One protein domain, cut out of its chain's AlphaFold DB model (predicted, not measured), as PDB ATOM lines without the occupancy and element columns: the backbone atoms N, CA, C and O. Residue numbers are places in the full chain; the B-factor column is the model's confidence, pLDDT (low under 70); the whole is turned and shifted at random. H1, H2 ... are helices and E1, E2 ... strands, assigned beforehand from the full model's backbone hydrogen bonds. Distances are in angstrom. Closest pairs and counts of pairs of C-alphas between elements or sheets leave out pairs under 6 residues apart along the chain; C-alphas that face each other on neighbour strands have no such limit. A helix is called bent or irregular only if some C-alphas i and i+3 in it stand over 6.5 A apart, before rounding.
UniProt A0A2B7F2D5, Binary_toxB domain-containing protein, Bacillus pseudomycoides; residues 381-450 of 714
ATOM      1  N   LEU A 381     -11.546 -20.026 -35.508       89.38
ATOM      2  CA  LEU A 381     -10.911 -20.967 -36.425       89.38
ATOM      3  C   LEU A 381     -11.976 -21.733 -37.213       89.38
ATOM      4  O   LEU A 381     -12.871 -22.319 -36.604       89.38
ATOM      5  N   GLU A 382     -11.854 -21.794 -38.541       88.69
ATOM      6  CA  GLU A 382     -12.575 -22.793 -39.350       88.69
ATOM      7  C   GLU A 382     -11.610 -23.700 -40.128       88.69
ATOM      8  O   GLU A 382     -10.490 -23.304 -40.465       88.69
ATOM      9  N   THR A 383     -12.017 -24.947 -40.373       88.06
ATOM     10  CA  THR A 383     -11.144 -25.969 -40.965       88.06
ATOM     11  C   THR A 383     -11.898 -27.121 -41.631       88.06
ATOM     12  O   THR A 383     -12.979 -27.501 -41.192       88.06
ATOM     13  N   ASP A 384     -11.308 -27.726 -42.664       86.38
ATOM     14  CA  ASP A 384     -11.740 -29.016 -43.233       86.38
ATOM     15  C   ASP A 384     -11.005 -30.223 -42.607       86.38
ATOM     16  O   ASP A 384     -11.213 -31.366 -43.016       86.38
ATOM     17  N   ILE A 385     -10.123 -29.983 -41.630       89.81
ATOM     18  CA  ILE A 385      -9.293 -31.004 -40.992       89.81
ATOM     19  C   ILE A 385      -9.991 -31.502 -39.726       89.81
ATOM     20  O   ILE A 385     -10.111 -30.787 -38.736       89.81
ATOM     21  N   GLY A 386     -10.376 -32.776 -39.728       87.94
ATOM     22  CA  GLY A 386     -11.075 -33.401 -38.604       87.94
ATOM     23  C   GLY A 386     -12.596 -33.347 -38.758       87.94
ATOM     24  O   GLY A 386     -13.114 -33.145 -39.853       87.94
ATOM     25  N   ASN A 387     -13.319 -33.589 -37.662       83.69
ATOM     26  CA  ASN A 387     -14.777 -33.785 -37.699       83.69
ATOM     27  C   ASN A 387     -15.591 -32.517 -37.405       83.69
ATOM     28  O   ASN A 387     -16.790 -32.482 -37.692       83.69
ATOM     29  N   LYS A 388     -14.965 -31.497 -36.808       87.31
ATOM     30  CA  LYS A 388     -15.616 -30.242 -36.427       87.31
ATOM     31  C   LYS A 388     -15.037 -29.105 -37.269       87.31
ATOM     32  O   LYS A 388     -13.826 -28.906 -37.250       87.31
ATOM     33  N   PRO A 389     -15.877 -28.361 -38.002       84.94
ATOM     34  CA  PRO A 389     -15.390 -27.397 -38.973       84.94
ATOM     35  C   PRO A 389     -15.136 -26.006 -38.392       84.94
ATOM     36  O   PRO A 389     -14.609 -25.156 -39.099       84.94
ATOM     37  N   LYS A 390     -15.544 -25.740 -37.144       87.31
ATOM     38  CA  LYS A 390     -15.533 -24.403 -36.543       87.31
ATOM     39  C   LYS A 390     -15.258 -24.481 -35.045       87.31
ATOM     40  O   LYS A 390     -15.885 -25.278 -34.351       87.31
ATOM     41  N   PHE A 391     -14.385 -23.603 -34.563       90.12
ATOM     42  CA  PHE A 391     -14.018 -23.478 -33.156       90.12
ATOM     43  C   PHE A 391     -13.964 -22.011 -32.723       90.12
ATOM     44  O   PHE A 391     -13.622 -21.118 -33.506       90.12
ATOM     45  N   ARG A 392     -14.297 -21.787 -31.453       90.81
ATOM     46  CA  ARG A 392     -14.156 -20.520 -30.734       90.81
ATOM     47  C   ARG A 392     -13.120 -20.747 -29.650       90.81
ATOM     48  O   ARG A 392     -13.327 -21.602 -28.800       90.81
ATOM     49  N   MET A 393     -11.989 -20.066 -29.746       91.50
ATOM     50  CA  MET A 393     -10.825 -20.365 -28.916       91.50
ATOM     51  C   MET A 393     -10.437 -19.128 -28.127       91.50
ATOM     52  O   MET A 393     -10.232 -18.067 -28.719       91.50
ATOM     53  N   TYR A 394     -10.333 -19.246 -26.810       90.88
ATOM     54  CA  TYR A 394      -9.792 -18.170 -25.998       90.88
ATOM     55  C   TYR A 394      -8.341 -17.894 -26.406       90.88
ATOM     56  O   TYR A 394      -7.543 -18.808 -26.629       90.88
ATOM     57  N   ALA A 395      -8.014 -16.613 -26.535       84.69
ATOM     58  CA  ALA A 395      -6.663 -16.155 -26.808       84.69
ATOM     59  C   ALA A 395      -6.472 -14.785 -26.144       84.69
ATOM     60  O   ALA A 395      -7.215 -13.859 -26.479       84.69
ATOM     61  N   PRO A 396      -5.501 -14.616 -25.233       78.75
ATOM     62  CA  PRO A 396      -5.291 -13.344 -24.549       78.75
ATOM     63  C   PRO A 396      -4.726 -12.269 -25.489       78.75
ATOM     64  O   PRO A 396      -4.064 -12.554 -26.494       78.75
ATOM     65  N   GLU A 397      -4.933 -10.995 -25.147       69.88
ATOM     66  CA  GLU A 397      -4.219  -9.894 -25.799       69.88
ATOM     67  C   GLU A 397      -2.800  -9.772 -25.213       69.88
ATOM     68  O   GLU A 397      -2.586  -9.215 -24.140       69.88
ATOM     69  N   GLY A 398      -1.798 -10.307 -25.917       63.12
ATOM     70  CA  GLY A 398      -0.399 -10.237 -25.485       63.12
ATOM     71  C   GLY A 398       0.589 -10.810 -26.503       63.12
ATOM     72  O   GLY A 398       0.225 -11.626 -27.348       63.12
ATOM     73  N   VAL A 399       1.854 -10.382 -26.429       55.00
ATOM     74  CA  VAL A 399       2.955 -10.872 -27.278       55.00
ATOM     75  C   VAL A 399       4.038 -11.523 -26.409       55.00
ATOM     76  O   VAL A 399       4.847 -10.829 -25.801       55.00
ATOM     77  N   GLY A 400       4.052 -12.855 -26.325       64.31
ATOM     78  CA  GLY A 400       5.080 -13.591 -25.579       64.31
ATOM     79  C   GLY A 400       4.753 -15.071 -25.374       64.31
ATOM     80  O   GLY A 400       3.592 -15.437 -25.241       64.31
ATOM     81  N   SER A 401       5.786 -15.917 -25.310       65.44
ATOM     82  CA  SER A 401       5.661 -17.376 -25.120       65.44
ATOM     83  C   SER A 401       5.163 -17.775 -23.734       65.44
ATOM     84  O   SER A 401       4.663 -18.881 -23.532       65.44
ATOM     85  N   GLU A 402       5.349 -16.897 -22.749       68.31
ATOM     86  CA  GLU A 402       4.892 -17.142 -21.384       68.31
ATOM     87  C   GLU A 402       3.395 -16.861 -21.258       68.31
ATOM     88  O   GLU A 402       2.706 -17.665 -20.643       68.31
ATOM     89  N   THR A 403       2.894 -15.815 -21.922       74.88
ATOM     90  CA  THR A 403       1.536 -15.274 -21.742       74.88
ATOM     91  C   THR A 403       0.573 -15.554 -22.893       74.88
ATOM     92  O   THR A 403      -0.535 -15.024 -22.902       74.88
ATOM     93  N   ASN A 404       0.985 -16.328 -23.898       84.06
ATOM     94  CA  ASN A 404       0.155 -16.657 -25.051       84.06
ATOM     95  C   ASN A 404       0.493 -18.058 -25.602       84.06
ATOM     96  O   ASN A 404       1.501 -18.656 -25.213       84.06
ATOM     97  N   LEU A 405      -0.355 -18.568 -26.499       87.38
ATOM     98  CA  LEU A 405      -0.136 -19.794 -27.263       87.38
ATOM     99  C   LEU A 405       0.120 -19.485 -28.737       87.38
ATOM    100  O   LEU A 405      -0.457 -18.557 -29.316       87.38
ATOM    101  N   THR A 406       0.959 -20.301 -29.367       90.00
ATOM    102  CA  THR A 406       1.082 -20.312 -30.828       90.00
ATOM    103  C   THR A 406      -0.118 -21.006 -31.469       90.00
ATOM    104  O   THR A 406      -0.826 -21.794 -30.831       90.00
ATOM    105  N   PHE A 407      -0.346 -20.768 -32.762       91.25
ATOM    106  CA  PHE A 407      -1.369 -21.504 -33.510       91.25
ATOM    107  C   PHE A 407      -1.181 -23.023 -33.410       91.25
ATOM    108  O   PHE A 407      -2.153 -23.736 -33.185       91.25
ATOM    109  N   ASN A 408       0.049 -23.532 -33.507       91.81
ATOM    110  CA  ASN A 408       0.343 -24.960 -33.356       91.81
ATOM    111  C   ASN A 408      -0.081 -25.520 -31.992       91.81
ATOM    112  O   ASN A 408      -0.517 -26.667 -31.908       91.81
ATOM    113  N   GLU A 409       0.044 -24.741 -30.921       91.12
ATOM    114  CA  GLU A 409      -0.412 -25.145 -29.591       91.12
ATOM    115  C   GLU A 409      -1.940 -25.142 -29.501       91.12
ATOM    116  O   GLU A 409      -2.524 -26.117 -29.026       91.12
ATOM    117  N   VAL A 410      -2.589 -24.111 -30.043       91.88
ATOM    118  CA  VAL A 410      -4.052 -24.002 -30.101       91.88
ATOM    119  C   VAL A 410      -4.681 -25.139 -30.918       91.88
ATOM    120  O   VAL A 410      -5.655 -25.750 -30.483       91.88
ATOM    121  N   LEU A 411      -4.094 -25.518 -32.058       93.94
ATOM    122  CA  LEU A 411      -4.594 -26.616 -32.896       93.94
ATOM    123  C   LEU A 411      -4.615 -27.971 -32.165       93.94
ATOM    124  O   LEU A 411      -5.475 -28.809 -32.448       93.94
ATOM    125  N   LYS A 412      -3.721 -28.185 -31.189       93.19
ATOM    126  CA  LYS A 412      -3.713 -29.411 -30.374       93.19
ATOM    127  C   LYS A 412      -4.948 -29.509 -29.477       93.19
ATOM    128  O   LYS A 412      -5.470 -30.611 -29.318       93.19
ATOM    129  N   HIS A 413      -5.437 -28.387 -28.940       93.25
ATOM    130  CA  HIS A 413      -6.652 -28.344 -28.109       93.25
ATOM    131  C   HIS A 413      -7.893 -28.800 -28.875       93.25
ATOM    132  O   HIS A 413      -8.742 -29.499 -28.329       93.25
ATOM    133  N   VAL A 414      -7.953 -28.471 -30.165       92.50
ATOM    134  CA  VAL A 414      -9.073 -28.799 -31.060       92.50
ATOM    135  C   VAL A 414      -8.825 -30.041 -31.927       92.50
ATOM    136  O   VAL A 414      -9.631 -30.368 -32.796       92.50
ATOM    137  N   LYS A 415      -7.721 -30.763 -31.682       93.00
ATOM    138  CA  LYS A 415      -7.320 -31.992 -32.396       93.00
ATOM    139  C   LYS A 415      -7.206 -31.815 -33.919       93.00
ATOM    140  O   LYS A 415      -7.436 -32.760 -34.677       93.00
ATOM    141  N   VAL A 416      -6.819 -30.623 -34.368       94.12
ATOM    142  CA  VAL A 416      -6.525 -30.343 -35.775       94.12
ATOM    143  C   VAL A 416      -5.060 -30.679 -36.048       94.12
ATOM    144  O   VAL A 416      -4.150 -30.124 -35.437       94.12
ATOM    145  N   ASP A 417      -4.825 -31.612 -36.968       94.25
ATOM    146  CA  ASP A 417      -3.480 -32.065 -37.330       94.25
ATOM    147  C   ASP A 417      -2.754 -31.005 -38.173       94.25
ATOM    148  O   ASP A 417      -3.022 -30.844 -39.369       94.25
ATOM    149  N   SER A 418      -1.817 -30.285 -37.551       93.00
ATOM    150  CA  SER A 418      -1.099 -29.179 -38.191       93.00
ATOM    151  C   SER A 418      -0.215 -29.607 -39.368       93.00
ATOM    152  O   SER A 418       0.095 -28.778 -40.232       93.00
ATOM    153  N   ALA A 419       0.142 -30.893 -39.461       93.38
ATOM    154  CA  ALA A 419       0.891 -31.439 -40.590       93.38
ATOM    155  C   ALA A 419       0.043 -31.548 -41.869       93.38
ATOM    156  O   ALA A 419       0.595 -31.613 -42.965       93.38
ATOM    157  N   LYS A 420      -1.293 -31.548 -41.748       95.25
ATOM    158  CA  LYS A 420      -2.223 -31.591 -42.891       95.25
ATOM    159  C   LYS A 420      -2.582 -30.213 -43.440       95.25
ATOM    160  O   LYS A 420      -3.224 -30.132 -44.486       95.25
ATOM    161  N   ILE A 421      -2.193 -29.143 -42.749       94.94
ATOM    162  CA  ILE A 421      -2.460 -27.775 -43.188       94.94
ATOM    163  C   ILE A 421      -1.570 -27.470 -44.387       94.94
ATOM    164  O   ILE A 421      -0.350 -27.382 -44.246       94.94
ATOM    165  N   ASN A 422      -2.199 -27.258 -45.540       93.81
ATOM    166  CA  ASN A 422      -1.535 -26.802 -46.763       93.81
ATOM    167  C   ASN A 422      -1.896 -25.362 -47.117       93.81
ATOM    168  O   ASN A 422      -1.155 -24.706 -47.846       93.81
ATOM    169  N   GLU A 423      -3.040 -24.891 -46.629       92.56
ATOM    170  CA  GLU A 423      -3.592 -23.588 -46.954       92.56
ATOM    171  C   GLU A 423      -4.012 -22.890 -45.659       92.56
ATOM    172  O   GLU A 423      -4.702 -23.482 -44.827       92.56
ATOM    173  N   PHE A 424      -3.591 -21.637 -45.488       93.25
ATOM    174  CA  PHE A 424      -3.924 -20.812 -44.328       93.25
ATOM    175  C   PHE A 424      -4.493 -19.483 -44.810       93.25
ATOM    176  O   PHE A 424      -3.894 -18.813 -45.652       93.25
ATOM    177  N   ILE A 425      -5.642 -19.094 -44.268       90.31
ATOM    178  CA  ILE A 425      -6.338 -17.854 -44.606       90.31
ATOM    179  C   ILE A 425      -6.452 -17.003 -43.352       90.31
ATOM    180  O   ILE A 425      -7.004 -17.448 -42.353       90.31
ATOM    181  N   ASP A 426      -5.962 -15.772 -43.415       89.50
ATOM    182  CA  ASP A 426      -6.182 -14.762 -42.384       89.50
ATOM    183  C   ASP A 426      -7.266 -13.783 -42.849       89.50
ATOM    184  O   ASP A 426      -7.180 -13.220 -43.938       89.50
ATOM    185  N   ASN A 427      -8.291 -13.588 -42.023       86.81
ATOM    186  CA  ASN A 427      -9.367 -12.617 -42.216       86.81
ATOM    187  C   ASN A 427      -9.553 -11.714 -40.979       86.81
ATOM    188  O   ASN A 427     -10.599 -11.098 -40.775       86.81
ATOM    189  N   THR A 428      -8.535 -11.613 -40.125       83.56
ATOM    190  CA  THR A 428      -8.563 -10.816 -38.889       83.56
ATOM    191  C   THR A 428      -8.887  -9.343 -39.165       83.56
ATOM    192  O   THR A 428      -9.632  -8.710 -38.421       83.56
ATOM    193  N   LYS A 429      -8.391  -8.803 -40.287       82.25
ATOM    194  CA  LYS A 429      -8.619  -7.410 -40.718       82.25
ATOM    195  C   LYS A 429      -9.821  -7.225 -41.654       82.25
ATOM    196  O   LYS A 429     -10.046  -6.113 -42.121       82.25
ATOM    197  N   GLY A 430     -10.575  -8.287 -41.940       76.06
ATOM    198  CA  GLY A 430     -11.709  -8.263 -42.870       76.06
ATOM    199  C   GLY A 430     -11.351  -8.377 -44.359       76.06
ATOM    200  O   GLY A 430     -12.263  -8.352 -45.181       76.06
ATOM    201  N   ASP A 431     -10.066  -8.514 -44.711       79.31
ATOM    202  CA  ASP A 431      -9.618  -8.928 -46.049       79.31
ATOM    203  C   ASP A 431      -9.050 -10.347 -45.979       79.31
ATOM    204  O   ASP A 431      -8.119 -10.612 -45.215       79.31
ATOM    205  N   GLN A 432      -9.598 -11.247 -46.796       82.62
ATOM    206  CA  GLN A 432      -9.162 -12.636 -46.890       82.62
ATOM    207  C   GLN A 432      -7.785 -12.720 -47.542       82.62
ATOM    208  O   GLN A 432      -7.637 -12.613 -48.765       82.62
ATOM    209  N   THR A 433      -6.764 -12.950 -46.728       88.25
ATOM    210  CA  THR A 433      -5.384 -13.096 -47.184       88.25
ATOM    211  C   THR A 433      -4.967 -14.554 -47.106       88.25
ATOM    212  O   THR A 433      -4.926 -15.134 -46.025       88.25
ATOM    213  N   ILE A 434      -4.627 -15.146 -48.252       91.50
ATOM    214  CA  ILE A 434      -4.005 -16.473 -48.293       91.50
ATOM    215  C   ILE A 434      -2.533 -16.300 -47.918       91.50
ATOM    216  O   ILE A 434      -1.794 -15.575 -48.589       91.50
ATOM    217  N   ILE A 435      -2.104 -16.955 -46.846       93.44
ATOM    218  CA  ILE A 435      -0.710 -16.939 -46.415       93.44
ATOM    219  C   ILE A 435       0.118 -17.774 -47.394       93.44
ATOM    220  O   ILE A 435      -0.205 -18.922 -47.693       93.44
ATOM    221  N   ALA A 436       1.201 -17.185 -47.903       92.00
ATOM    222  CA  ALA A 436       2.109 -17.868 -48.819       92.00
ATOM    223  C   ALA A 436       2.724 -19.118 -48.169       92.00
ATOM    224  O   ALA A 436       3.074 -19.094 -46.989       92.00
ATOM    225  N   LYS A 437       2.928 -20.179 -48.960       90.19
ATOM    226  CA  LYS A 437       3.438 -21.476 -48.476       90.19
ATOM    227  C   LYS A 437       4.748 -21.364 -47.694       90.19
ATOM    228  O   LYS A 437       4.872 -21.985 -46.645       90.19
ATOM    229  N   ASP A 438       5.672 -20.514 -48.137       92.75
ATOM    230  CA  ASP A 438       6.965 -20.305 -47.466       92.75
ATOM    231  C   ASP A 438       6.830 -19.636 -46.083       92.75
ATOM    232  O   ASP A 438       7.728 -19.731 -45.253       92.75
ATOM    233  N   ASN A 439       5.693 -18.984 -45.815       93.81
ATOM    234  CA  ASN A 439       5.377 -18.348 -44.536       93.81
ATOM    235  C   ASN A 439       4.430 -19.189 -43.669       93.81
ATOM    236  O   ASN A 439       4.058 -18.747 -42.583       93.81
ATOM    237  N   LEU A 440       4.024 -20.377 -44.125       92.06
ATOM    238  CA  LEU A 440       3.028 -21.186 -43.430       92.06
ATOM    239  C   LEU A 440       3.518 -21.641 -42.050       92.06
ATOM    240  O   LEU A 440       2.778 -21.540 -41.077       92.06
ATOM    241  N   GLU A 441       4.773 -22.080 -41.944       92.38
ATOM    242  CA  GLU A 441       5.360 -22.470 -40.655       92.38
ATOM    243  C   GLU A 441       5.488 -21.269 -39.708       92.38
ATOM    244  O   GLU A 441       5.140 -21.370 -38.537       92.38
ATOM    245  N   ASN A 442       5.851 -20.091 -40.224       92.62
ATOM    246  CA  ASN A 442       5.862 -18.863 -39.423       92.62
ATOM    247  C   ASN A 442       4.457 -18.505 -38.914       92.62
ATOM    248  O   ASN A 442       4.310 -18.065 -37.776       92.62
ATOM    249  N   ALA A 443       3.418 -18.698 -39.732       91.69
ATOM    250  CA  ALA A 443       2.033 -18.468 -39.326       91.69
ATOM    251  C   ALA A 443       1.574 -19.468 -38.252       91.69
ATOM    252  O   ALA A 443       0.920 -19.068 -37.293       91.69
ATOM    253  N   LYS A 444       1.965 -20.744 -38.360       91.25
ATOM    254  CA  LYS A 444       1.685 -21.776 -37.345       91.25
ATOM    255  C   LYS A 444       2.397 -21.517 -36.009       91.25
ATOM    256  O   LYS A 444       1.854 -21.842 -34.958       91.25
ATOM    257  N   GLU A 445       3.578 -20.907 -36.043       90.81
ATOM    258  CA  GLU A 445       4.339 -20.507 -34.848       90.81
ATOM    259  C   GLU A 445       3.985 -19.097 -34.343       90.81
ATOM    260  O   GLU A 445       4.505 -18.642 -33.325       90.81
ATOM    261  N   SER A 446       3.086 -18.386 -35.028       89.50
ATOM    262  CA  SER A 446       2.630 -17.069 -34.588       89.50
ATOM    263  C   SER A 446       1.669 -17.191 -33.410       89.50
ATOM    264  O   SER A 446       0.852 -18.114 -33.348       89.50
ATOM    265  N   TYR A 447       1.745 -16.228 -32.490       89.19
ATOM    266  CA  TYR A 447       0.827 -16.143 -31.357       89.19
ATOM    267  C   TYR A 447      -0.591 -15.810 -31.810       89.19
ATOM    268  O   TYR A 447      -0.796 -14.948 -32.672       89.19
ATOM    269  N   VAL A 448      -1.570 -16.480 -31.205       87.06
ATOM    270  CA  VAL A 448      -2.985 -16.223 -31.474       87.06
ATOM    271  C   VAL A 448      -3.424 -14.994 -30.685       87.06
ATOM    272  O   VAL A 448      -3.062 -14.815 -29.529       87.06
ATOM    273  N   SER A 449      -4.208 -14.119 -31.308       84.56
ATOM    274  CA  SER A 449      -4.861 -13.017 -30.596       84.56
ATOM    275  C   SER A 449      -6.360 -13.246 -30.568       84.56
ATOM    276  O   SER A 449      -6.911 -13.823 -31.503       84.56
ATOM    277  N   LYS A 450      -7.028 -12.700 -29.557       82.00
ATOM    278  CA  LYS A 450      -8.488 -12.651 -29.435       82.00
ATOM    279  C   LYS A 450      -9.228 -12.204 -30.697       82.00
ATOM    280  O   LYS A 450     -10.315 -12.674 -30.995       82.00
TER     281      LYS A 450
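This is residues 381 to 450 of the 714 residues of the protein "Binary_toxB domain-containing protein" of Bacillus pseudomycoides (UniProt A0A2B7F2D5). This model has little regular structure: loops join a small hairpin, E1 and E2, with helix H1 near E2, to strand E3, which pairs briefly with residues 433 to 434 and has H2 near it. The 70 printed residues hold E1, E2, H1, E3, H2 in that order, a mixed class with 27 residues in named elements; the sheet E1 - E2 is antiparallel. It is compact and rounded, radius of gyration of the C-alphas 11.9 A, spans 29 by 24 by 22 A.

E1, residues 381 to 383, spans 6.8 A from (-10.911, -20.967, -36.425); E2, 390 to 394, 13.5 A; H1, 407 to 413, 10.2 A; E3, 423 to 426, 10.3 A. H2, 437 to 444, spans 11.3 A to C-alpha 444 at (1.685, -21.776, -37.345) and is irregular: C-alphas 438 and 441 are 7.3 A apart.

In the hairpin, N 391 and O 381 are within hydrogen-bond range, 2.8 A. The closest C-alphas of E2 and H1, Met 393 and Val 410, are 7.8 A apart. H1 and H2 only just touch, with 3 pairs of C-alphas within 8 A, closest Phe 407 and Lys 444, 4.9 A. The closest C-alphas of E3 and H2, Phe 424 and Leu 440, are 7.0 A apart. H1 has 1 of 3 O i to N i+4 pairs within range and 3 of 4 O i to N i+3 pairs; H2 has 2 of 4 O i to N i+4 pairs.

C-alphas 387 and 400 are farthest apart, 30.8 A. The printed part has no cut; E2 to H1 is a long link, where residues 397 to 402 have pLDDT under 70.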